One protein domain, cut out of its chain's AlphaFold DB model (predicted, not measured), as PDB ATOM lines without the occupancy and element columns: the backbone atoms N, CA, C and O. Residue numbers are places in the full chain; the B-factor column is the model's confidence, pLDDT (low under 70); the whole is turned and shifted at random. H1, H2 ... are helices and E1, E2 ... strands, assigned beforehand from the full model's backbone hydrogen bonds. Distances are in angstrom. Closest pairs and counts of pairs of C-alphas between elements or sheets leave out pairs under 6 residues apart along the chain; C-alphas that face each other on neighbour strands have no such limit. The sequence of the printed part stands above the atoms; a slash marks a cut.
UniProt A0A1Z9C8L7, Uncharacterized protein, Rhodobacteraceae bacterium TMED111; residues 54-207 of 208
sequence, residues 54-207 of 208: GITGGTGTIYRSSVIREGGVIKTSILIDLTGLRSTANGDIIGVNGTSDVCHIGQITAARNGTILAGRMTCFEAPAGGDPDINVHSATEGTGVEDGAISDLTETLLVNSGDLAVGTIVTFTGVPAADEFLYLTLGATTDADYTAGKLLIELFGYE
ATOM      1  N   GLY A  54     142.486 211.191 162.229       98.56
ATOM      2  CA  GLY A  54     143.680 210.416 162.564       98.56
ATOM      3  C   GLY A  54     144.375 209.812 161.341       98.56
ATOM      4  O   GLY A  54     145.451 209.251 161.470       98.56
ATOM      5  N   ILE A  55     143.805 209.962 160.140       98.69
ATOM      6  CA  ILE A  55     144.481 209.700 158.863       98.69
ATOM      7  C   ILE A  55     144.707 211.020 158.125       98.69
ATOM      8  O   ILE A  55     145.825 211.385 157.781       98.69
ATOM      9  N   THR A  56     143.640 211.784 157.888       98.31
ATOM     10  CA  THR A  56     143.691 212.975 157.022       98.31
ATOM     11  C   THR A  56     144.462 214.159 157.613       98.31
ATOM     12  O   THR A  56     144.812 215.077 156.873       98.31
ATOM     13  N   GLY A  57     144.748 214.144 158.918       97.62
ATOM     14  CA  GLY A  57     145.551 215.154 159.606       97.62
ATOM     15  C   GLY A  57     147.067 214.981 159.461       97.62
ATOM     16  O   GLY A  57     147.811 215.879 159.859       97.62
ATOM     17  N   GLY A  58     147.543 213.861 158.903       97.69
ATOM     18  CA  GLY A  58     148.972 213.583 158.771       97.69
ATOM     19  C   GLY A  58     149.671 214.540 157.804       97.69
ATOM     20  O   GLY A  58     149.166 214.883 156.731       97.69
ATOM     21  N   THR A  59     150.863 215.009 158.179       97.62
ATOM     22  CA  THR A  59     151.616 215.951 157.340       97.62
ATOM     23  C   THR A  59     152.217 215.220 156.145       97.62
ATOM     24  O   THR A  59     153.175 214.469 156.287       97.62
ATOM     25  N   GLY A  60     151.681 215.488 154.954       97.19
ATOM     26  CA  GLY A  60     152.084 214.801 153.723       97.19
ATOM     27  C   GLY A  60     151.191 213.614 153.370       97.19
ATOM     28  O   GLY A  60     151.292 213.116 152.250       97.19
ATOM     29  N   THR A  61     150.271 213.223 154.259       98.25
ATOM     30  CA  THR A  61     149.320 212.150 153.986       98.25
ATOM     31  C   THR A  61     148.374 212.589 152.877       98.25
ATOM     32  O   THR A  61     147.761 213.660 152.922       98.25
ATOM     33  N   ILE A  62     148.232 211.749 151.859       98.44
ATOM     34  CA  ILE A  62     147.258 211.952 150.789       98.44
ATOM     35  C   ILE A  62     146.245 210.833 150.889       98.44
ATOM     36  O   ILE A  62     146.578 209.690 150.630       98.44
ATOM     37  N   TYR A  63     145.000 211.178 151.188       98.50
ATOM     38  CA  TYR A  63     143.886 210.242 151.153       98.50
ATOM     39  C   TYR A  63     142.892 210.649 150.059       98.50
ATOM     40  O   TYR A  63     142.491 211.815 149.971       98.50
ATOM     41  N   ARG A  64     142.499 209.707 149.203       98.06
ATOM     42  CA  ARG A  64     141.427 209.878 148.211       98.06
ATOM     43  C   ARG A  64     140.586 208.618 148.162       98.06
ATOM     44  O   ARG A  64     141.140 207.525 148.156       98.06
ATOM     45  N   SER A  65     139.276 208.770 148.025       97.88
ATOM     46  CA  SER A  65     138.387 207.643 147.772       97.88
ATOM     47  C   SER A  65     137.523 207.873 146.538       97.88
ATOM     48  O   SER A  65     137.338 209.002 146.082       97.88
ATOM     49  N   SER A  66     137.012 206.785 145.972       97.56
ATOM     50  CA  SER A  66     135.983 206.836 144.941       97.56
ATOM     51  C   SER A  66     135.080 205.610 144.985       97.56
ATOM     52  O   SER A  66     135.518 204.522 145.361       97.56
ATOM     53  N   VAL A  67     133.828 205.779 144.567       97.69
ATOM     54  CA  VAL A  67     132.844 204.701 144.430       97.69
ATOM     55  C   VAL A  67     132.169 204.809 143.067       97.69
ATOM     56  O   VAL A  67     131.328 205.674 142.838       97.69
ATOM     57  N   ILE A  68     132.522 203.921 142.143       96.56
ATOM     58  CA  ILE A  68     132.039 203.961 140.757       96.56
ATOM     59  C   ILE A  68     131.186 202.729 140.478       96.56
ATOM     60  O   ILE A  68     131.542 201.620 140.869       96.56
ATOM     61  N   ARG A  69     130.066 202.920 139.775       95.19
ATOM     62  CA  ARG A  69     129.215 201.828 139.288       95.19
ATOM     63  C   ARG A  69     129.369 201.693 137.785       95.19
ATOM     64  O   ARG A  69     129.121 202.650 137.055       95.19
ATOM     65  N   GLU A  70     129.748 200.510 137.328       93.62
ATOM     66  CA  GLU A  70     129.955 200.211 135.915       93.62
ATOM     67  C   GLU A  70     129.442 198.802 135.612       93.62
ATOM     68  O   GLU A  70     129.878 197.826 136.215       93.62
ATOM     69  N   GLY A  71     128.471 198.686 134.700       92.56
ATOM     70  CA  GLY A  71     127.963 197.379 134.263       92.56
ATOM     71  C   GLY A  71     127.375 196.499 135.380       92.56
ATOM     72  O   GLY A  71     127.395 195.281 135.252       92.56
ATOM     73  N   GLY A  72     126.878 197.098 136.471       92.31
ATOM     74  CA  GLY A  72     126.358 196.381 137.645       92.31
ATOM     75  C   GLY A  72     127.409 196.033 138.708       92.31
ATOM     76  O   GLY A  72     127.050 195.538 139.772       92.31
ATOM     77  N   VAL A  73     128.686 196.333 138.455       96.62
ATOM     78  CA  VAL A  73     129.771 196.213 139.435       96.62
ATOM     79  C   VAL A  73     129.980 197.555 140.121       96.62
ATOM     80  O   VAL A  73     130.022 198.599 139.469       96.62
ATOM     81  N   ILE A  74     130.132 197.529 141.440       98.00
ATOM     82  CA  ILE A  74     130.470 198.688 142.261       98.00
ATOM     83  C   ILE A  74     131.939 198.564 142.652       98.00
ATOM     84  O   ILE A  74     132.321 197.646 143.373       98.00
ATOM     85  N   LYS A  75     132.777 199.484 142.181       98.06
ATOM     86  CA  LYS A  75     134.191 199.560 142.541       98.06
ATOM     87  C   LYS A  75     134.398 200.672 143.559       98.06
ATOM     88  O   LYS A  75     134.212 201.844 143.240       98.06
ATOM     89  N   THR A  76     134.828 200.300 144.755       98.44
ATOM     90  CA  THR A  76     135.315 201.230 145.780       98.44
ATOM     91  C   THR A  76     136.833 201.269 145.700       98.44
ATOM     92  O   THR A  76     137.455 200.212 145.697       98.44
ATOM     93  N   SER A  77     137.435 202.451 145.608       98.44
ATOM     94  CA  SER A  77     138.894 202.621 145.592       98.44
ATOM     95  C   SER A  77     139.308 203.595 146.683       98.44
ATOM     96  O   SER A  77     138.692 204.651 146.792       98.44
ATOM     97  N   ILE A  78     140.348 203.268 147.441       98.75
ATOM     98  CA  ILE A  78     140.938 204.109 148.485       98.75
ATOM     99  C   ILE A  78     142.441 204.196 148.206       98.75
ATOM    100  O   ILE A  78     143.139 203.186 148.230       98.75
ATOM    101  N   LEU A  79     142.928 205.394 147.899       98.62
ATOM    102  CA  LEU A  79     144.340 205.704 147.696       98.62
ATOM    103  C   LEU A  79     144.875 206.410 148.940       98.62
ATOM    104  O   LEU A  79     144.295 207.415 149.358       98.62
ATOM    105  N   ILE A  80     145.989 205.915 149.477       98.69
ATOM    106  CA  ILE A  80     146.646 206.475 150.660       98.69
ATOM    107  C   ILE A  80     148.149 206.620 150.401       98.69
ATOM    108  O   ILE A  80     148.803 205.650 150.026       98.69
ATOM    109  N   ASP A  81     148.689 207.821 150.604       98.69
ATOM    110  CA  ASP A  81     150.116 208.064 150.849       98.69
ATOM    111  C   ASP A  81     150.322 208.133 152.362       98.69
ATOM    112  O   ASP A  81     149.723 208.985 153.015       98.69
ATOM    113  N   LEU A  82     151.122 207.221 152.905       98.69
ATOM    114  CA  LEU A  82     151.334 207.036 154.338       98.69
ATOM    115  C   LEU A  82     152.208 208.119 154.962       98.69
ATOM    116  O   LEU A  82     152.279 208.188 156.184       98.69
ATOM    117  N   THR A  83     152.887 208.945 154.162       98.62
ATOM    118  CA  THR A  83     153.812 209.968 154.663       98.62
ATOM    119  C   THR A  83     153.158 210.801 155.770       98.62
ATOM    120  O   THR A  83     152.078 211.355 155.573       98.62
ATOM    121  N   GLY A  84     153.803 210.884 156.937       98.06
ATOM    122  CA  GLY A  84     153.292 211.613 158.102       98.06
ATOM    123  C   GLY A  84     152.314 210.846 159.002       98.06
ATOM    124  O   GLY A  84     151.857 211.422 159.989       98.06
ATOM    125  N   LEU A  85     152.010 209.583 158.690       98.69
ATOM    126  CA  LEU A  85     151.400 208.627 159.620       98.69
ATOM    127  C   LEU A  85     152.491 207.866 160.384       98.69
ATOM    128  O   LEU A  85     153.660 207.891 159.995       98.69
ATOM    129  N   ARG A  86     152.106 207.161 161.445       98.38
ATOM    130  CA  ARG A  86     153.007 206.440 162.339       98.38
ATOM    131  C   ARG A  86     152.638 204.971 162.468       98.38
ATOM    132  O   ARG A  86     151.462 204.609 162.476       98.38
ATOM    133  N   SER A  87     153.673 204.148 162.569       97.62
ATOM    134  CA  SER A  87     153.595 202.777 163.046       97.62
ATOM    135  C   SER A  87     154.156 202.663 164.469       97.62
ATOM    136  O   SER A  87     155.107 203.376 164.784       97.62
ATOM    137  N   THR A  88     153.600 201.770 165.296       97.12
ATOM    138  CA  THR A  88     154.028 201.491 166.677       97.12
ATOM    139  C   THR A  88     154.291 199.990 166.897       97.12
ATOM    140  O   THR A  88     155.388 199.520 166.569       97.12
ATOM    141  N   ALA A  89     153.339 199.205 167.420       97.38
ATOM    142  CA  ALA A  89     153.490 197.767 167.652       97.38
ATOM    143  C   ALA A  89     152.573 196.899 166.772       97.38
ATOM    144  O   ALA A  89     151.674 197.360 166.078       97.38
ATOM    145  N   ASN A  90     152.845 195.591 166.767       97.62
ATOM    146  CA  ASN A  90     152.080 194.640 165.965       97.62
ATOM    147  C   ASN A  90     150.613 194.617 166.417       97.62
ATOM    148  O   ASN A  90     150.342 194.424 167.602       97.62
ATOM    149  N   GLY A  91     149.689 194.734 165.464       97.62
ATOM    150  CA  GLY A  91     148.257 194.804 165.726       97.62
ATOM    151  C   GLY A  91     147.752 196.209 166.047       97.62
ATOM    152  O   GLY A  91     146.537 196.396 166.098       97.62
ATOM    153  N   ASP A  92     148.633 197.198 166.193       98.62
ATOM    154  CA  ASP A  92     148.205 198.572 166.435       98.62
ATOM    155  C   ASP A  92     147.739 199.238 165.142       98.62
ATOM    156  O   ASP A  92     148.199 198.935 164.031       98.62
ATOM    157  N   ILE A  93     146.784 200.148 165.301       98.81
ATOM    158  CA  ILE A  93     146.215 200.943 164.221       98.81
ATOM    159  C   ILE A  93     147.205 202.039 163.813       98.81
ATOM    160  O   ILE A  93     147.717 202.791 164.642       98.81
ATOM    161  N   ILE A  94     147.434 202.151 162.504       98.81
ATOM    162  CA  ILE A  94     148.277 203.186 161.899       98.81
ATOM    163  C   ILE A  94     147.491 204.497 161.823       98.81
ATOM    164  O   ILE A  94     146.366 204.524 161.317       98.81
ATOM    165  N   GLY A  95     148.108 205.598 162.246       98.62
ATOM    166  CA  GLY A  95     147.478 206.915 162.204       98.62
ATOM    167  C   GLY A  95     148.427 208.065 162.517       98.62
ATOM    168  O   GLY A  95     149.646 207.921 162.465       98.62
ATOM    169  N   VAL A  96     147.871 209.238 162.804       98.56
ATOM    170  CA  VAL A  96     148.634 210.417 163.220       98.56
ATOM    171  C   VAL A  96     149.069 210.252 164.673       98.56
ATOM    172  O   VAL A  96     148.233 210.185 165.575       98.56
ATOM    173  N   ASN A  97     150.388 210.265 164.866       97.50
ATOM    174  CA  ASN A  97     151.065 210.077 166.147       97.50
ATOM    175  C   ASN A  97     150.464 210.912 167.290       97.50
ATOM    176  O   ASN A  97     150.421 212.147 167.214       97.50
ATOM    177  N   GLY A  98     150.083 210.241 168.376       93.12
ATOM    178  CA  GLY A  98     149.776 210.865 169.661       93.12
ATOM    179  C   GLY A  98     148.484 211.683 169.664       93.12
ATOM    180  O   GLY A  98     148.321 212.578 170.500       93.12
ATOM    181  N   THR A  99     147.575 211.406 168.729       95.12
ATOM    182  CA  THR A  99     146.247 212.028 168.658       95.12
ATOM    183  C   THR A  99     145.168 211.072 169.156       95.12
ATOM    184  O   THR A  99     145.317 209.858 169.113       95.12
ATOM    185  N   SER A 100     144.043 211.615 169.624       96.56
ATOM    186  CA  SER A 100     142.837 210.817 169.913       96.56
ATOM    187  C   SER A 100     141.859 210.802 168.736       96.56
ATOM    188  O   SER A 100     140.678 210.505 168.912       96.56
ATOM    189  N   ASP A 101     142.329 211.190 167.551       98.25
ATOM    190  CA  ASP A 101     141.502 211.263 166.361       98.25
ATOM    191  C   ASP A 101     141.315 209.869 165.759       98.25
ATOM    192  O   ASP A 101     142.229 209.045 165.714       98.25
ATOM    193  N   VAL A 102     140.106 209.599 165.270       98.44
ATOM    194  CA  VAL A 102     139.772 208.285 164.711       98.44
ATOM    195  C   VAL A 102     140.556 208.013 163.424       98.44
ATOM    196  O   VAL A 102     140.716 208.898 162.578       98.44
ATOM    197  N   CYS A 103     141.029 206.777 163.276       98.69
ATOM    198  CA  CYS A 103     141.990 206.348 162.258       98.69
ATOM    199  C   CYS A 103     141.393 205.400 161.202       98.69
ATOM    200  O   CYS A 103     142.125 204.758 160.451       98.69
ATOM    201  N   HIS A 104     140.061 205.300 161.102       98.81
ATOM    202  CA  HIS A 104     139.457 204.537 160.010       98.81
ATOM    203  C   HIS A 104     139.768 205.192 158.658       98.81
ATOM    204  O   HIS A 104     139.783 206.418 158.535       98.81
ATOM    205  N   ILE A 105     139.933 204.383 157.615       98.75
ATOM    206  CA  ILE A 105     140.150 204.832 156.231       98.75
ATOM    207  C   ILE A 105     138.852 204.881 155.412       98.75
ATOM    208  O   ILE A 105     138.885 205.066 154.201       98.75
ATOM    209  N   GLY A 106     137.707 204.708 156.070       98.38
ATOM    210  CA  GLY A 106     136.372 204.827 155.488       98.38
ATOM    211  C   GLY A 106     135.422 203.755 156.013       98.38
ATOM    212  O   GLY A 106     135.848 202.813 156.681       98.38
ATOM    213  N   GLN A 107     134.134 203.898 155.703       98.62
ATOM    214  CA  GLN A 107     133.092 202.932 156.072       98.62
ATOM    215  C   GLN A 107     132.451 202.294 154.837       98.62
ATOM    216  O   GLN A 107     132.037 202.991 153.903       98.62
ATOM    217  N   ILE A 108     132.320 200.971 154.846       97.88
ATOM    218  CA  ILE A 108     131.652 200.214 153.791       97.88
ATOM    219  C   ILE A 108     130.170 200.118 154.123       97.88
ATOM    220  O   ILE A 108     129.786 199.446 155.064       97.88
ATOM    221  N   THR A 109     129.313 200.756 153.329       96.94
ATOM    222  CA  THR A 109     127.853 200.682 153.513       96.94
ATOM    223  C   THR A 109     127.214 199.964 152.336       96.94
ATOM    224  O   THR A 109     127.594 200.185 151.183       96.94
ATOM    225  N   ALA A 110     126.171 199.170 152.584       94.56
ATOM    226  CA  ALA A 110     125.442 198.505 151.501       94.56
ATOM    227  C   ALA A 110     124.861 199.520 150.493       94.56
ATOM    228  O   ALA A 110     124.874 199.293 149.284       94.56
ATOM    229  N   ALA A 111     124.419 200.689 150.971       94.62
ATOM    230  CA  ALA A 111     123.848 201.734 150.124       94.62
ATOM    231  C   ALA A 111     124.861 202.327 149.127       94.62
ATOM    232  O   ALA A 111     124.512 202.584 147.971       94.62
ATOM    233  N   ARG A 112     126.117 202.551 149.540       95.31
ATOM    234  CA  ARG A 112     127.148 203.126 148.661       95.31
ATOM    235  C   ARG A 112     127.967 202.074 147.937       95.31
ATOM    236  O   ARG A 112     128.139 202.203 146.726       95.31
ATOM    237  N   ASN A 113     128.428 201.055 148.647       97.06
ATOM    238  CA  ASN A 113     129.426 200.099 148.178       97.06
ATOM    239  C   ASN A 113     128.800 198.777 147.697       97.06
ATOM    240  O   ASN A 113     129.448 198.031 146.965       97.06
ATOM    241  N   GLY A 114     127.535 198.517 148.052       96.19
ATOM    242  CA  GLY A 114     126.856 197.249 147.790       96.19
ATOM    243  C   GLY A 114     127.327 196.126 148.708       96.19
ATOM    244  O   GLY A 114     127.980 196.362 149.724       96.19
ATOM    245  N   THR A 115     127.003 194.892 148.331       96.94
ATOM    246  CA  THR A 115     127.549 193.690 148.972       96.94
ATOM    247  C   THR A 115     128.936 193.419 148.404       96.94
ATOM    248  O   THR A 115     129.071 193.236 147.193       96.94
ATOM    249  N   ILE A 116     129.967 193.399 149.252       97.69
ATOM    250  CA  ILE A 116     131.349 193.169 148.814       97.69
ATOM    251  C   ILE A 116     131.562 191.692 148.472       97.69
ATOM    252  O   ILE A 116     131.236 190.802 149.251       97.69
ATOM    253  N   LEU A 117     132.133 191.446 147.295       96.31
ATOM    254  CA  LEU A 117     132.470 190.116 146.787       96.31
ATOM    255  C   LEU A 117     133.961 189.806 146.941       96.31
ATOM    256  O   LEU A 117     134.335 188.668 147.207       96.31
ATOM    257  N   ALA A 118     134.816 190.802 146.713       97.19
ATOM    258  CA  ALA A 118     136.264 190.651 146.753       97.19
ATOM    259  C   ALA A 118     136.946 192.004 146.958       97.19
ATOM    260  O   ALA A 118     136.363 193.057 146.692       97.19
ATOM    261  N   GLY A 119     138.214 191.972 147.349       98.12
ATOM    262  CA  GLY A 119     139.063 193.153 147.393       98.12
ATOM    263  C   GLY A 119     140.527 192.816 147.157       98.12
ATOM    264  O   GLY A 119     140.926 191.647 147.133       98.12
ATOM    265  N   ARG A 120     141.338 193.850 146.961       98.31
ATOM    266  CA  ARG A 120     142.797 193.755 146.916       98.31
ATOM    267  C   ARG A 120     143.438 195.039 147.415       98.31
ATOM    268  O   ARG A 120     142.859 196.114 147.290       98.31
ATOM    269  N   MET A 121     144.664 194.918 147.891       98.62
ATOM    270  CA  MET A 121     145.561 196.032 148.154       98.62
ATOM    271  C   MET A 121     146.755 195.951 147.201       98.62
ATOM    272  O   MET A 121     147.305 194.874 146.984       98.62
ATOM    273  N   THR A 122     147.145 197.082 146.621       98.75
ATOM    274  CA  THR A 122     148.313 197.224 145.743       98.75
ATOM    275  C   THR A 122     149.274 198.248 146.328       98.75
ATOM    276  O   THR A 122     148.863 199.357 146.661       98.75
ATOM    277  N   CYS A 123     150.556 197.904 146.403       98.69
ATOM    278  CA  CYS A 123     151.624 198.815 146.797       98.69
ATOM    279  C   CYS A 123     152.246 199.467 145.552       98.69
ATOM    280  O   CYS A 123     152.841 198.794 144.708       98.69
ATOM    281  N   PHE A 124     152.105 200.784 145.415       98.50
ATOM    282  CA  PHE A 124     152.709 201.570 144.332       98.50
ATOM    283  C   PHE A 124     154.060 202.178 144.708       98.50
ATOM    284  O   PHE A 124     154.869 202.472 143.832       98.50
ATOM    285  N   GLU A 125     154.316 202.338 145.999       98.62
ATOM    286  CA  GLU A 125     155.589 202.772 146.560       98.62
ATOM    287  C   GLU A 125     155.765 202.044 147.891       98.62
ATOM    288  O   GLU A 125     154.837 202.050 148.702       98.62
ATOM    289  N   ALA A 126     156.916 201.399 148.088       98.19
ATOM    290  CA  ALA A 126     157.190 200.647 149.306       98.19
ATOM    291  C   ALA A 126     157.182 201.588 150.523       98.19
ATOM    292  O   ALA A 126     157.754 202.682 150.425       98.19
ATOM    293  N   PRO A 127     156.566 201.192 151.651       98.44
ATOM    294  CA  PRO A 127     156.648 201.970 152.876       98.44
ATOM    295  C   PRO A 127     158.101 202.125 153.336       98.44
ATOM    296  O   PRO A 127     158.918 201.214 153.191       98.44
ATOM    297  N   ALA A 128     158.434 203.296 153.871       98.19
ATOM    298  CA  ALA A 128     159.744 203.569 154.453       98.19
ATOM    299  C   ALA A 128     159.612 204.463 155.687       98.19
ATOM    300  O   ALA A 128     158.685 205.268 155.785       98.19
ATOM    301  N   GLY A 129     160.577 204.379 156.603       97.56
ATOM    302  CA  GLY A 129     160.493 205.017 157.918       97.56
ATOM    303  C   GLY A 129     159.795 204.093 158.913       97.56
ATOM    304  O   GLY A 129     160.481 203.503 159.742       97.56
ATOM    305  N   GLY A 130     158.475 203.940 158.770       97.25
ATOM    306  CA  GLY A 130     157.666 202.943 159.480       97.25
ATOM    307  C   GLY A 130     157.806 201.520 158.925       97.25
ATOM    308  O   GLY A 130     158.623 201.260 158.036       97.25
ATOM    309  N   ASP A 131     157.001 200.601 159.461       97.81
ATOM    310  CA  ASP A 131     157.036 199.177 159.102       97.81
ATOM    311  C   ASP A 131     156.467 198.899 157.693       97.81
ATOM    312  O   ASP A 131     155.402 199.408 157.345       97.81
ATOM    313  N   PRO A 132     157.120 198.088 156.845       98.00
ATOM    314  CA  PRO A 132     156.535 197.687 155.568       98.00
ATOM    315  C   PRO A 132     155.397 196.658 155.689       98.00
ATOM    316  O   PRO A 132     154.679 196.479 154.701       98.00
ATOM    317  N   ASP A 133     155.217 195.982 156.828       98.06
ATOM    318  CA  ASP A 133     154.146 195.003 157.051       98.06
ATOM    319  C   ASP A 133     152.831 195.687 157.460       98.06
ATOM    320  O   ASP A 133     152.584 195.976 158.637       98.06
ATOM    321  N   ILE A 134     151.987 195.967 156.460       98.38
ATOM    322  CA  ILE A 134     150.751 196.742 156.609       98.38
ATOM    323  C   ILE A 134     149.533 195.898 156.255       98.38
ATOM    324  O   ILE A 134     149.241 195.595 155.099       98.38
ATOM    325  N   ASN A 135     148.732 195.625 157.267       98.44
ATOM    326  CA  ASN A 135     147.515 194.846 157.158       98.44
ATOM    327  C   ASN A 135     146.292 195.740 156.943       98.44
ATOM    328  O   ASN A 135     146.297 196.935 157.246       98.44
ATOM    329  N   VAL A 136     145.215 195.134 156.443       98.62
ATOM    330  CA  VAL A 136     143.895 195.773 156.362       98.62
ATOM    331  C   VAL A 136     142.925 194.981 157.219       98.62
ATOM    332  O   VAL A 136     142.734 193.782 156.998       98.62
ATOM    333  N   HIS A 137     142.282 195.666 158.155       98.75
ATOM    334  CA  HIS A 137     141.196 195.133 158.969       98.75
ATOM    335  C   HIS A 137     139.888 195.849 158.640       98.75
ATOM    336  O   HIS A 137     139.897 197.011 158.224       98.75
ATOM    337  N   SER A 138     138.764 195.171 158.848       98.69
ATOM    338  CA  SER A 138     137.502 195.841 159.144       98.69
ATOM    339  C   SER A 138     137.174 195.738 160.624       98.69
ATOM    340  O   SER A 138     137.656 194.827 161.291       98.69
ATOM    341  N   ALA A 139     136.370 196.664 161.136       98.81
ATOM    342  CA  ALA A 139     135.776 196.564 162.459       98.81
ATOM    343  C   ALA A 139     134.382 197.194 162.501       98.81
ATOM    344  O   ALA A 139     134.064 198.089 161.712       98.81
ATOM    345  N   THR A 140     133.551 196.751 163.442       98.56
ATOM    346  CA  THR A 140     132.215 197.336 163.659       98.56
ATOM    347  C   THR A 140     132.313 198.780 164.163       98.56
ATOM    348  O   THR A 140     131.502 199.639 163.813       98.56
ATOM    349  N   GLU A 141     133.317 199.071 164.982       98.50
ATOM    350  CA  GLU A 141     133.508 200.352 165.641       98.50
ATOM    351  C   GLU A 141     134.338 201.315 164.782       98.50
ATOM    352  O   GLU A 141     135.444 201.010 164.340       98.50
ATOM    353  N   GLY A 142     133.836 202.538 164.606       98.06
ATOM    354  CA  GLY A 142     134.536 203.650 163.946       98.06
ATOM    355  C   GLY A 142     135.435 204.468 164.881       98.06
ATOM    356  O   GLY A 142     135.674 205.642 164.613       98.06
ATOM    357  N   THR A 143     135.850 203.904 166.018       98.38
ATOM    358  CA  THR A 143     136.499 204.636 167.120       98.38
ATOM    359  C   THR A 143     137.976 204.314 167.307       98.38
ATOM    360  O   THR A 143     138.575 204.837 168.242       98.38
ATOM    361  N   GLY A 144     138.560 203.453 166.470       98.50
ATOM    362  CA  GLY A 144     139.975 203.100 166.564       98.50
ATOM    363  C   GLY A 144     140.868 204.327 166.391       98.50
ATOM    364  O   GLY A 144     140.622 205.141 165.500       98.50
ATOM    365  N   VAL A 145     141.883 204.456 167.239       98.56
ATOM    366  CA  VAL A 145     142.864 205.554 167.247       98.56
ATOM    367  C   VAL A 145     144.267 204.990 167.038       98.56
ATOM    368  O   VAL A 145     144.467 203.788 167.193       98.56
ATOM    369  N   GLU A 146     145.221 205.850 166.689       98.38
ATOM    370  CA  GLU A 146     146.634 205.476 166.570       98.38
ATOM    371  C   GLU A 146     147.165 204.869 167.879       98.38
ATOM    372  O   GLU A 146     146.702 205.242 168.959       98.38
ATOM    373  N   ASP A 147     148.072 203.891 167.769       97.56
ATOM    374  CA  ASP A 147     148.623 203.101 168.893       97.56
ATOM    375  C   ASP A 147     147.572 202.282 169.680       97.56
ATOM    376  O   ASP A 147     147.866 201.627 170.677       97.56
ATOM    377  N   GLY A 148     146.313 202.295 169.235       98.19
ATOM    378  CA  GLY A 148     145.269 201.418 169.741       98.19
ATOM    379  C   GLY A 148     145.350 200.044 169.085       98.19
ATOM    380  O   GLY A 148     145.394 199.942 167.857       98.19
ATOM    381  N   ALA A 149     145.292 198.985 169.892       98.25
ATOM    382  CA  ALA A 149     145.241 197.621 169.387       98.25
ATOM    383  C   ALA A 149     143.927 197.383 168.626       98.25
ATOM    384  O   ALA A 149     142.837 197.586 169.166       98.25
ATOM    385  N   ILE A 150     143.999 196.888 167.386       98.62
ATOM    386  CA  ILE A 150     142.798 196.584 166.590       98.62
ATOM    387  C   ILE A 150     141.907 195.528 167.256       98.62
ATOM    388  O   ILE A 150     140.694 195.555 167.077       98.62
ATOM    389  N   SER A 151     142.499 194.652 168.074       98.44
ATOM    390  CA  SER A 151     141.802 193.611 168.839       98.44
ATOM    391  C   SER A 151     140.932 194.137 169.983       98.44
ATOM    392  O   SER A 151     140.210 193.362 170.607       98.44
ATOM    393  N   ASP A 152     141.028 195.429 170.308       98.44
ATOM    394  CA  ASP A 152     140.099 196.080 171.236       98.44
ATOM    395  C   ASP A 152     138.765 196.438 170.552       98.44
ATOM    396  O   ASP A 152     137.797 196.795 171.228       98.44
ATOM    397  N   LEU A 153     138.709 196.352 169.218       98.56
ATOM    398  CA  LEU A 153     137.496 196.491 168.417       98.56
ATOM    399  C   LEU A 153     136.937 195.106 168.052       98.56
ATOM    400  O   LEU A 153     137.583 194.086 168.261       98.56
ATOM    401  N   THR A 154     135.731 195.062 167.492       98.50
ATOM    402  CA  THR A 154     135.165 193.846 166.900       98.50
ATOM    403  C   THR A 154     135.628 193.754 165.450       98.50
ATOM    404  O   THR A 154     134.978 194.306 164.555       98.50
ATOM    405  N   GLU A 155     136.763 193.102 165.220       98.31
ATOM    406  CA  GLU A 155     137.536 193.168 163.985       98.31
ATOM    407  C   GLU A 155     137.458 191.913 163.098       98.31
ATOM    408  O   GLU A 155     137.142 190.801 163.518       98.31
ATOM    409  N   THR A 156     137.790 192.089 161.821       98.25
ATOM    410  CA  THR A 156     138.063 191.012 160.868       98.25
ATOM    411  C   THR A 156     139.311 191.358 160.067       98.25
ATOM    412  O   THR A 156     139.383 192.400 159.416       98.25
ATOM    413  N   LEU A 157     140.301 190.463 160.068       98.19
ATOM    414  CA  LEU A 157     141.480 190.582 159.211       98.19
ATOM    415  C   LEU A 157     141.091 190.329 157.749       98.19
ATOM    416  O   LEU A 157     140.670 189.230 157.379       98.19
ATOM    417  N   LEU A 158     141.256 191.347 156.906       98.31
ATOM    418  CA  LEU A 158     140.930 191.284 155.482       98.31
ATOM    419  C   LEU A 158     142.164 190.993 154.635       98.31
ATOM    420  O   LEU A 158     142.081 190.221 153.679       98.31
ATOM    421  N   VAL A 159     143.298 191.599 154.986       98.12
ATOM    422  CA  VAL A 159     144.589 191.413 154.318       98.12
ATOM    423  C   VAL A 159     145.678 191.292 155.363       98.12
ATOM    424  O   VAL A 159     145.864 192.216 156.150       98.12
ATOM    425  N   ASN A 160     146.430 190.194 155.299       97.12
ATOM    426  CA  ASN A 160     147.769 190.116 155.865       97.12
ATOM    427  C   ASN A 160     148.778 190.265 154.722       97.12
ATOM    428  O   ASN A 160     148.797 189.403 153.837       97.12
ATOM    429  N   SER A 161     149.534 191.362 154.674       96.00
ATOM    430  CA  SER A 161     150.410 191.620 153.529       96.00
ATOM    431  C   SER A 161     151.804 191.025 153.666       96.00
ATOM    432  O   SER A 161     152.410 190.704 152.639       96.00
ATOM    433  N   GLY A 162     152.317 190.912 154.896       96.38
ATOM    434  CA  GLY A 162     153.757 190.866 155.130       96.38
ATOM    435  C   GLY A 162     154.442 192.141 154.620       96.38
ATOM    436  O   GLY A 162     153.777 193.090 154.192       96.38
ATOM    437  N   ASP A 163     155.774 192.142 154.588       97.56
ATOM    438  CA  ASP A 163     156.562 193.272 154.085       97.56
ATOM    439  C   ASP A 163     156.173 193.652 152.646       97.56
ATOM    440  O   ASP A 163     156.433 192.930 151.671       97.56
ATOM    441  N   LEU A 164     155.572 194.829 152.493       97.94
ATOM    442  CA  LEU A 164     155.207 195.373 151.198       97.94
ATOM    443  C   LEU A 164     156.439 195.845 150.423       97.94
ATOM    444  O   LEU A 164     157.278 196.605 150.905       97.94
ATOM    445  N   ALA A 165     156.481 195.463 149.150       98.06
ATOM    446  CA  ALA A 165     157.408 195.983 148.161       98.06
ATOM    447  C   ALA A 165     156.626 196.628 147.011       98.06
ATOM    448  O   ALA A 165     155.439 196.365 146.806       98.06
ATOM    449  N   VAL A 166     157.303 197.462 146.218       98.31
ATOM    450  CA  VAL A 166     156.690 198.077 145.033       98.31
ATOM    451  C   VAL A 166     156.150 196.994 144.099       98.31
ATOM    452  O   VAL A 166     156.872 196.080 143.704       98.31
ATOM    453  N   GLY A 167     154.884 197.128 143.711       97.75
ATOM    454  CA  GLY A 167     154.191 196.185 142.840       97.75
ATOM    455  C   GLY A 167     153.586 194.983 143.564       97.75
ATOM    456  O   GLY A 167     152.924 194.180 142.906       97.75
ATOM    457  N   THR A 168     153.756 194.855 144.886       98.31
ATOM    458  CA  THR A 168     153.046 193.837 145.669       98.31
ATOM    459  C   THR A 168     151.541 194.057 145.546       98.31
ATOM    460  O   THR A 168     151.037 195.161 145.757       98.31
ATOM    461  N   ILE A 169     150.823 192.988 145.201       98.25
ATOM    462  CA  ILE A 169     149.361 192.943 145.177       98.25
ATOM    463  C   ILE A 169     148.934 191.809 146.095       98.25
ATOM    464  O   ILE A 169     149.317 190.660 145.871       98.25
ATOM    465  N   VAL A 170     148.116 192.123 147.093       98.12
ATOM    466  CA  VAL A 170     147.578 191.145 148.041       98.12
ATOM    467  C   VAL A 170     146.062 191.153 147.939       98.12
ATOM    468  O   VAL A 170     145.420 192.197 148.048       98.12
ATOM    469  N   THR A 171     145.478 189.992 147.668       97.88
ATOM    470  CA  THR A 171     144.023 189.827 147.613       97.88
ATOM    471  C   THR A 171     143.458 189.641 149.007       97.88
ATOM    472  O   THR A 171     144.087 189.012 149.853       97.88
ATOM    473  N   PHE A 172     142.246 190.135 149.220       97.94
ATOM    474  CA  PHE A 172     141.561 189.984 150.491       97.94
ATOM    475  C   PHE A 172     141.226 188.506 150.754       97.94
ATOM    476  O   PHE A 172     140.756 187.804 149.856       97.94
ATOM    477  N   THR A 173     141.449 188.040 151.983       96.38
ATOM    478  CA  THR A 173     141.077 186.693 152.455       96.38
ATOM    479  C   THR A 173     139.726 186.664 153.168       96.38
ATOM    480  O   THR A 173     139.135 185.596 153.313       96.38
ATOM    481  N   GLY A 174     139.229 187.831 153.584       94.62
ATOM    482  CA  GLY A 174     137.874 188.070 154.088       94.62
ATOM    483  C   GLY A 174     137.235 189.262 153.372       94.62
ATOM    484  O   GLY A 174     137.887 189.939 152.586       94.62
ATOM    485  N   VAL A 175     135.962 189.546 153.622       96.44
ATOM    486  CA  VAL A 175     135.304 190.759 153.106       96.44
ATOM    487  C   VAL A 175     134.638 191.501 154.259       96.44
ATOM    488  O   VAL A 175     134.105 190.832 155.145       96.44
ATOM    489  N   PRO A 176     134.662 192.845 154.265       97.38
ATOM    490  CA  PRO A 176     133.986 193.611 155.299       97.38
ATOM    491  C   PRO A 176     132.477 193.392 155.204       97.38
ATOM    492  O   PRO A 176     131.909 193.348 154.104       97.38
ATOM    493  N   ALA A 177     131.826 193.277 156.357       96.25
ATOM    494  CA  ALA A 177     130.377 193.310 156.431       96.25
ATOM    495  C   ALA A 177     129.851 194.730 156.150       96.25
ATOM    496  O   ALA A 177     130.598 195.711 156.079       96.25
ATOM    497  N   ALA A 178     128.537 194.840 155.954       95.69
ATOM    498  CA  ALA A 178     127.909 196.147 155.837       95.69
ATOM    499  C   ALA A 178     128.069 196.940 157.143       95.69
ATOM    500  O   ALA A 178     127.955 196.391 158.234       95.69
ATOM    501  N   ASP A 179     128.288 198.241 156.983       97.50
ATOM    502  CA  ASP A 179     128.474 199.259 158.015       97.50
ATOM    503  C   ASP A 179     129.780 199.151 158.821       97.50
ATOM    504  O   ASP A 179     129.982 199.933 159.750       97.50
ATOM    505  N   GLU A 180     130.709 198.279 158.420       98.50
ATOM    506  CA  GLU A 180     132.040 198.199 159.026       98.50
ATOM    507  C   GLU A 180     132.995 199.288 158.519       98.50
ATOM    508  O   GLU A 180     132.948 199.743 157.367       98.50
ATOM    509  N   PHE A 181     133.907 199.681 159.400       98.81
ATOM    510  CA  PHE A 181     134.986 200.625 159.158       98.81
ATOM    511  C   PHE A 181     136.258 199.881 158.781       98.81
ATOM    512  O   PHE A 181     136.558 198.842 159.356       98.81
ATOM    513  N   LEU A 182     137.017 200.414 157.831       98.81
ATOM    514  CA  LEU A 182     138.310 199.861 157.440       98.81
ATOM    515  C   LEU A 182     139.441 200.544 158.207       98.81
ATOM    516  O   LEU A 182     139.408 201.762 158.383       98.81
ATOM    517  N   TYR A 183     140.467 199.786 158.582       98.88
ATOM    518  CA  TYR A 183     141.663 200.270 159.272       98.88
ATOM    519  C   TYR A 183     142.929 199.700 158.635       98.88
ATOM    520  O   TYR A 183     142.936 198.562 158.159       98.88
ATOM    521  N   LEU A 184     144.000 200.494 158.655       98.81
ATOM    522  CA  LEU A 184     145.356 200.005 158.427       98.81
ATOM    523  C   LEU A 184     145.974 199.655 159.776       98.81
ATOM    524  O   LEU A 184     145.871 200.438 160.719       98.81
ATOM    525  N   THR A 185     146.617 198.499 159.865       98.62
ATOM    526  CA  THR A 185     147.275 198.049 161.095       98.62
ATOM    527  C   THR A 185     148.629 197.447 160.769       98.62
ATOM    528  O   THR A 185     148.905 197.115 159.617       98.62
ATOM    529  N   LEU A 186     149.462 197.251 161.779       97.69
ATOM    530  CA  LEU A 186     150.784 196.660 161.587       97.69
ATOM    531  C   LEU A 186     150.758 195.142 161.711       97.69
ATOM    532  O   LEU A 186     149.973 194.596 162.489       97.69
ATOM    533  N   GLY A 187     151.616 194.468 160.947       96.06
ATOM    534  CA  GLY A 187     151.919 193.042 161.119       96.06
ATOM    535  C   GLY A 187     153.203 192.766 161.909       96.06
ATOM    536  O   GLY A 187     153.386 191.663 162.432       96.06
ATOM    537  N   ALA A 188     154.058 193.778 162.070       95.56
ATOM    538  CA  ALA A 188     155.307 193.711 162.820       95.56
ATOM    539  C   ALA A 188     155.503 194.956 163.710       95.56
ATOM    540  O   ALA A 188     154.617 195.799 163.839       95.56
ATOM    541  N   THR A 189     156.635 195.029 164.415       93.69
ATOM    542  CA  THR A 189     156.936 196.119 165.356       93.69
ATOM    543  C   THR A 189     158.054 196.996 164.809       93.69
ATOM    544  O   THR A 189     159.231 196.649 164.935       93.69
ATOM    545  N   THR A 190     157.678 198.168 164.301       96.69
ATOM    546  CA  THR A 190     158.586 199.276 163.992       96.69
ATOM    547  C   THR A 190     157.926 200.575 164.441       96.69
ATOM    548  O   THR A 190     156.947 201.013 163.843       96.69
ATOM    549  N   ASP A 191     158.478 201.203 165.480       97.31
ATOM    550  CA  ASP A 191     157.939 202.436 166.066       97.31
ATOM    551  C   ASP A 191     158.541 203.687 165.399       97.31
ATOM    552  O   ASP A 191     159.577 204.212 165.827       97.31
ATOM    553  N   ALA A 192     157.941 204.132 164.293       98.25
ATOM    554  CA  ALA A 192     158.463 205.222 163.474       98.25
ATOM    555  C   ALA A 192     157.402 205.868 162.571       98.25
ATOM    556  O   ALA A 192     156.383 205.274 162.227       98.25
ATOM    557  N   ASP A 193     157.688 207.099 162.144       98.50
ATOM    558  CA  ASP A 193     156.855 207.809 161.176       98.50
ATOM    559  C   ASP A 193     157.189 207.361 159.747       98.50
ATOM    560  O   ASP A 193     158.358 207.218 159.364       98.50
ATOM    561  N   TYR A 194     156.157 207.199 158.925       98.75
ATOM    562  CA  TYR A 194     156.308 206.935 157.504       98.75
ATOM    563  C   TYR A 194     156.809 208.177 156.767       98.75
ATOM    564  O   TYR A 194     156.300 209.291 156.916       98.75
ATOM    565  N   THR A 195     157.796 207.953 155.907       98.56
ATOM    566  CA  THR A 195     158.385 208.960 155.007       98.56
ATOM    567  C   THR A 195     158.072 208.692 153.535       98.56
ATOM    568  O   THR A 195     158.346 209.540 152.687       98.56
ATOM    569  N   ALA A 196     157.522 207.513 153.242       98.44
ATOM    570  CA  ALA A 196     157.035 207.074 151.943       98.44
ATOM    571  C   ALA A 196     156.053 205.909 152.143       98.44
ATOM    572  O   ALA A 196     156.005 205.312 153.224       98.44
ATOM    573  N   GLY A 197     155.321 205.554 151.089       98.50
ATOM    574  CA  GLY A 197     154.407 204.416 151.082       98.50
ATOM    575  C   GLY A 197     153.086 204.786 150.435       98.50
ATOM    576  O   GLY A 197     152.288 205.505 151.024       98.50
ATOM    577  N   LYS A 198     152.834 204.294 149.222       98.62
ATOM    578  CA  LYS A 198     151.604 204.586 148.471       98.62
ATOM    579  C   LYS A 198     150.839 203.303 148.239       98.62
ATOM    580  O   LYS A 198     151.326 202.409 147.547       98.62
ATOM    581  N   LEU A 199     149.637 203.233 148.796       98.75
ATOM    582  CA  LEU A 199     148.772 202.063 148.761       98.75
ATOM    583  C   LEU A 199     147.473 202.386 148.029       98.75
ATOM    584  O   LEU A 199     146.890 203.454 148.211       98.75
ATOM    585  N   LEU A 200     147.000 201.439 147.226       98.75
ATOM    586  CA  LEU A 200     145.673 201.460 146.627       98.75
ATOM    587  C   LEU A 200     144.893 200.236 147.096       98.75
ATOM    588  O   LEU A 200     145.262 199.106 146.782       98.75
ATOM    589  N   ILE A 201     143.793 200.470 147.796       98.75
ATOM    590  CA  ILE A 201     142.848 199.440 148.213       98.75
ATOM    591  C   ILE A 201     141.633 199.516 147.298       98.75
ATOM    592  O   ILE A 201     141.038 200.575 147.120       98.75
ATOM    593  N   GLU A 202     141.261 198.389 146.704       98.69
ATOM    594  CA  GLU A 202     140.113 198.275 145.812       98.69
ATOM    595  C   GLU A 202     139.178 197.184 146.326       98.69
ATOM    596  O   GLU A 202     139.610 196.053 146.539       98.69
ATOM    597  N   LEU A 203     137.895 197.509 146.482       98.44
ATOM    598  CA  LEU A 203     136.834 196.558 146.803       98.44
ATOM    599  C   LEU A 203     135.821 196.513 145.662       98.44
ATOM    600  O   LEU A 203     135.462 197.542 145.082       98.44
ATOM    601  N   PHE A 204     135.342 195.314 145.363       98.19
ATOM    602  CA  PHE A 204     134.386 195.039 144.303       98.19
ATOM    603  C   PHE A 204     133.106 194.496 144.925       98.19
ATOM    604  O   PHE A 204     133.125 193.456 145.585       98.19
ATOM    605  N   GLY A 205     132.003 195.201 144.708       97.56
ATOM    606  CA  GLY A 205     130.678 194.827 145.179       97.56
ATOM    607  C   GLY A 205     129.626 194.861 144.078       97.56
ATOM    608  O   GLY A 205     129.914 195.149 142.915       97.56
ATOM    609  N   TYR A 206     128.393 194.550 144.459       96.69
ATOM    610  CA  TYR A 206     127.223 194.549 143.584       96.69
ATOM    611  C   TYR A 206     125.970 194.983 144.359       96.69
ATOM    612  O   TYR A 206     125.949 194.956 145.593       96.69
ATOM    613  N   GLU A 207     124.932 195.422 143.643       91.88
ATOM    614  CA  GLU A 207     123.620 195.677 144.254       91.88
ATOM    615  C   GLU A 207     122.953 194.345 144.612       91.88
ATOM    616  O   GLU A 207     122.838 193.473 143.750       91.88
TER     617      GLU A 207
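This is residues 54 to 207 of the 208 residues of an uncharacterized protein of Rhodobacteraceae bacterium TMED111 (UniProt A0A1Z9C8L7). What shape does this model show? A long, strongly twisted wall of five strands, E1, E2, E8, E3 and E6, has a smaller sheet of three strands, E5, E4 and E7, over part of one face, like a lopsided sandwich whose two sheets are only partly face to face. Residues 140 to 154 and part of the stretch 82 to 109 cover the other face of the small sheet, and the short H1 only grazes the wall. What is it made of, and how large is it? The printed part has 154 residues, with the named elements E1, E2, H1, E3, E4, E5, E6, E7 and E8 in that order along the chain; both sheets are antiparallel, and the class is mostly strand, though under half of the residues are in named elements. It is compact, with a radius of gyration of the C-alphas of 14.2 A and spans of 43 by 31 by 25 A.

How is the large sheet ordered? It runs E1, residues 62 to 70, then E2, residues 73 to 81, E8, residues 196 to 206, E3, residues 115 to 128, and E6, residues 169 to 171, with E1 and E6 as edge strands. It is strongly twisted, its C-alphas lying up to 7.2 A off the best plane, and E3 bends by 71 degrees at residue 125. Which backbone atoms join its strands? The hairpin E1 and E2 has N 66 and O 77 at 2.8 A, and E2 and E8 have N 78 and O 201 at 2.8 A, within hydrogen-bond range. E8 and E3 have N 122 and O 200 at 2.8 A, and E3 and E6 have N 121 and O 170 at 2.8 A. How does the small sheet stand? E4, residues 134 to 139, is its inner strand, between E5, residues 155 to 159, and E7, residues 181 to 186; N 156 and O 138 are 2.8 A apart in the hairpin E4 and E5, and N 135 and O 185 are 2.8 A apart in E4 and E7. The closest C-alphas of E5 and E6 are those of Val 159 and Thr 171, at 6.9 A, while E1 and E7 are apart. Where is the helix? H1, residues 110 to 113, only grazes the large sheet; the closest C-alphas of E2 and H1 are those of Ile 74 and Asn 113, at 6.2 A. H1 is too short for any O i to N i+4 pair, and its one O i to N i+3 pair is not within range. E2, H1 and E3 form a split strand-helix-strand unit, two strands running the same way with E8 between them, and its crossover is right-handed.

Where do the long strands lie? E1 begins at C-alpha 62, (147.258, 211.952, 150.789), and is 25.7 A long from first to last C-alpha; E2 is 26.2 A long. E3 is 34.1 A long, and E8 is 33.4 A long and ends at C-alpha 206, (127.223, 194.549, 143.584). What of the shorter elements? E4 spans 16.1 A from C-alpha 134 at (150.751, 196.742, 156.609), E7 16.5 A, E5 12.1 A, E6 6.6 A and H1 5.4 A.

How far does it reach? The two C-alphas farthest apart are those of Gly 71 and Asp 191, at 44.0 A. Is the printed part whole, and which links are long? Residues 54 to 207 run without a cut, and the links E2 to H1, 28 residues, and E4 to E5, 15 residues, are long. Is confidence low anywhere? The mean pLDDT of the printed part is 97.7, and no printed residue is under 70.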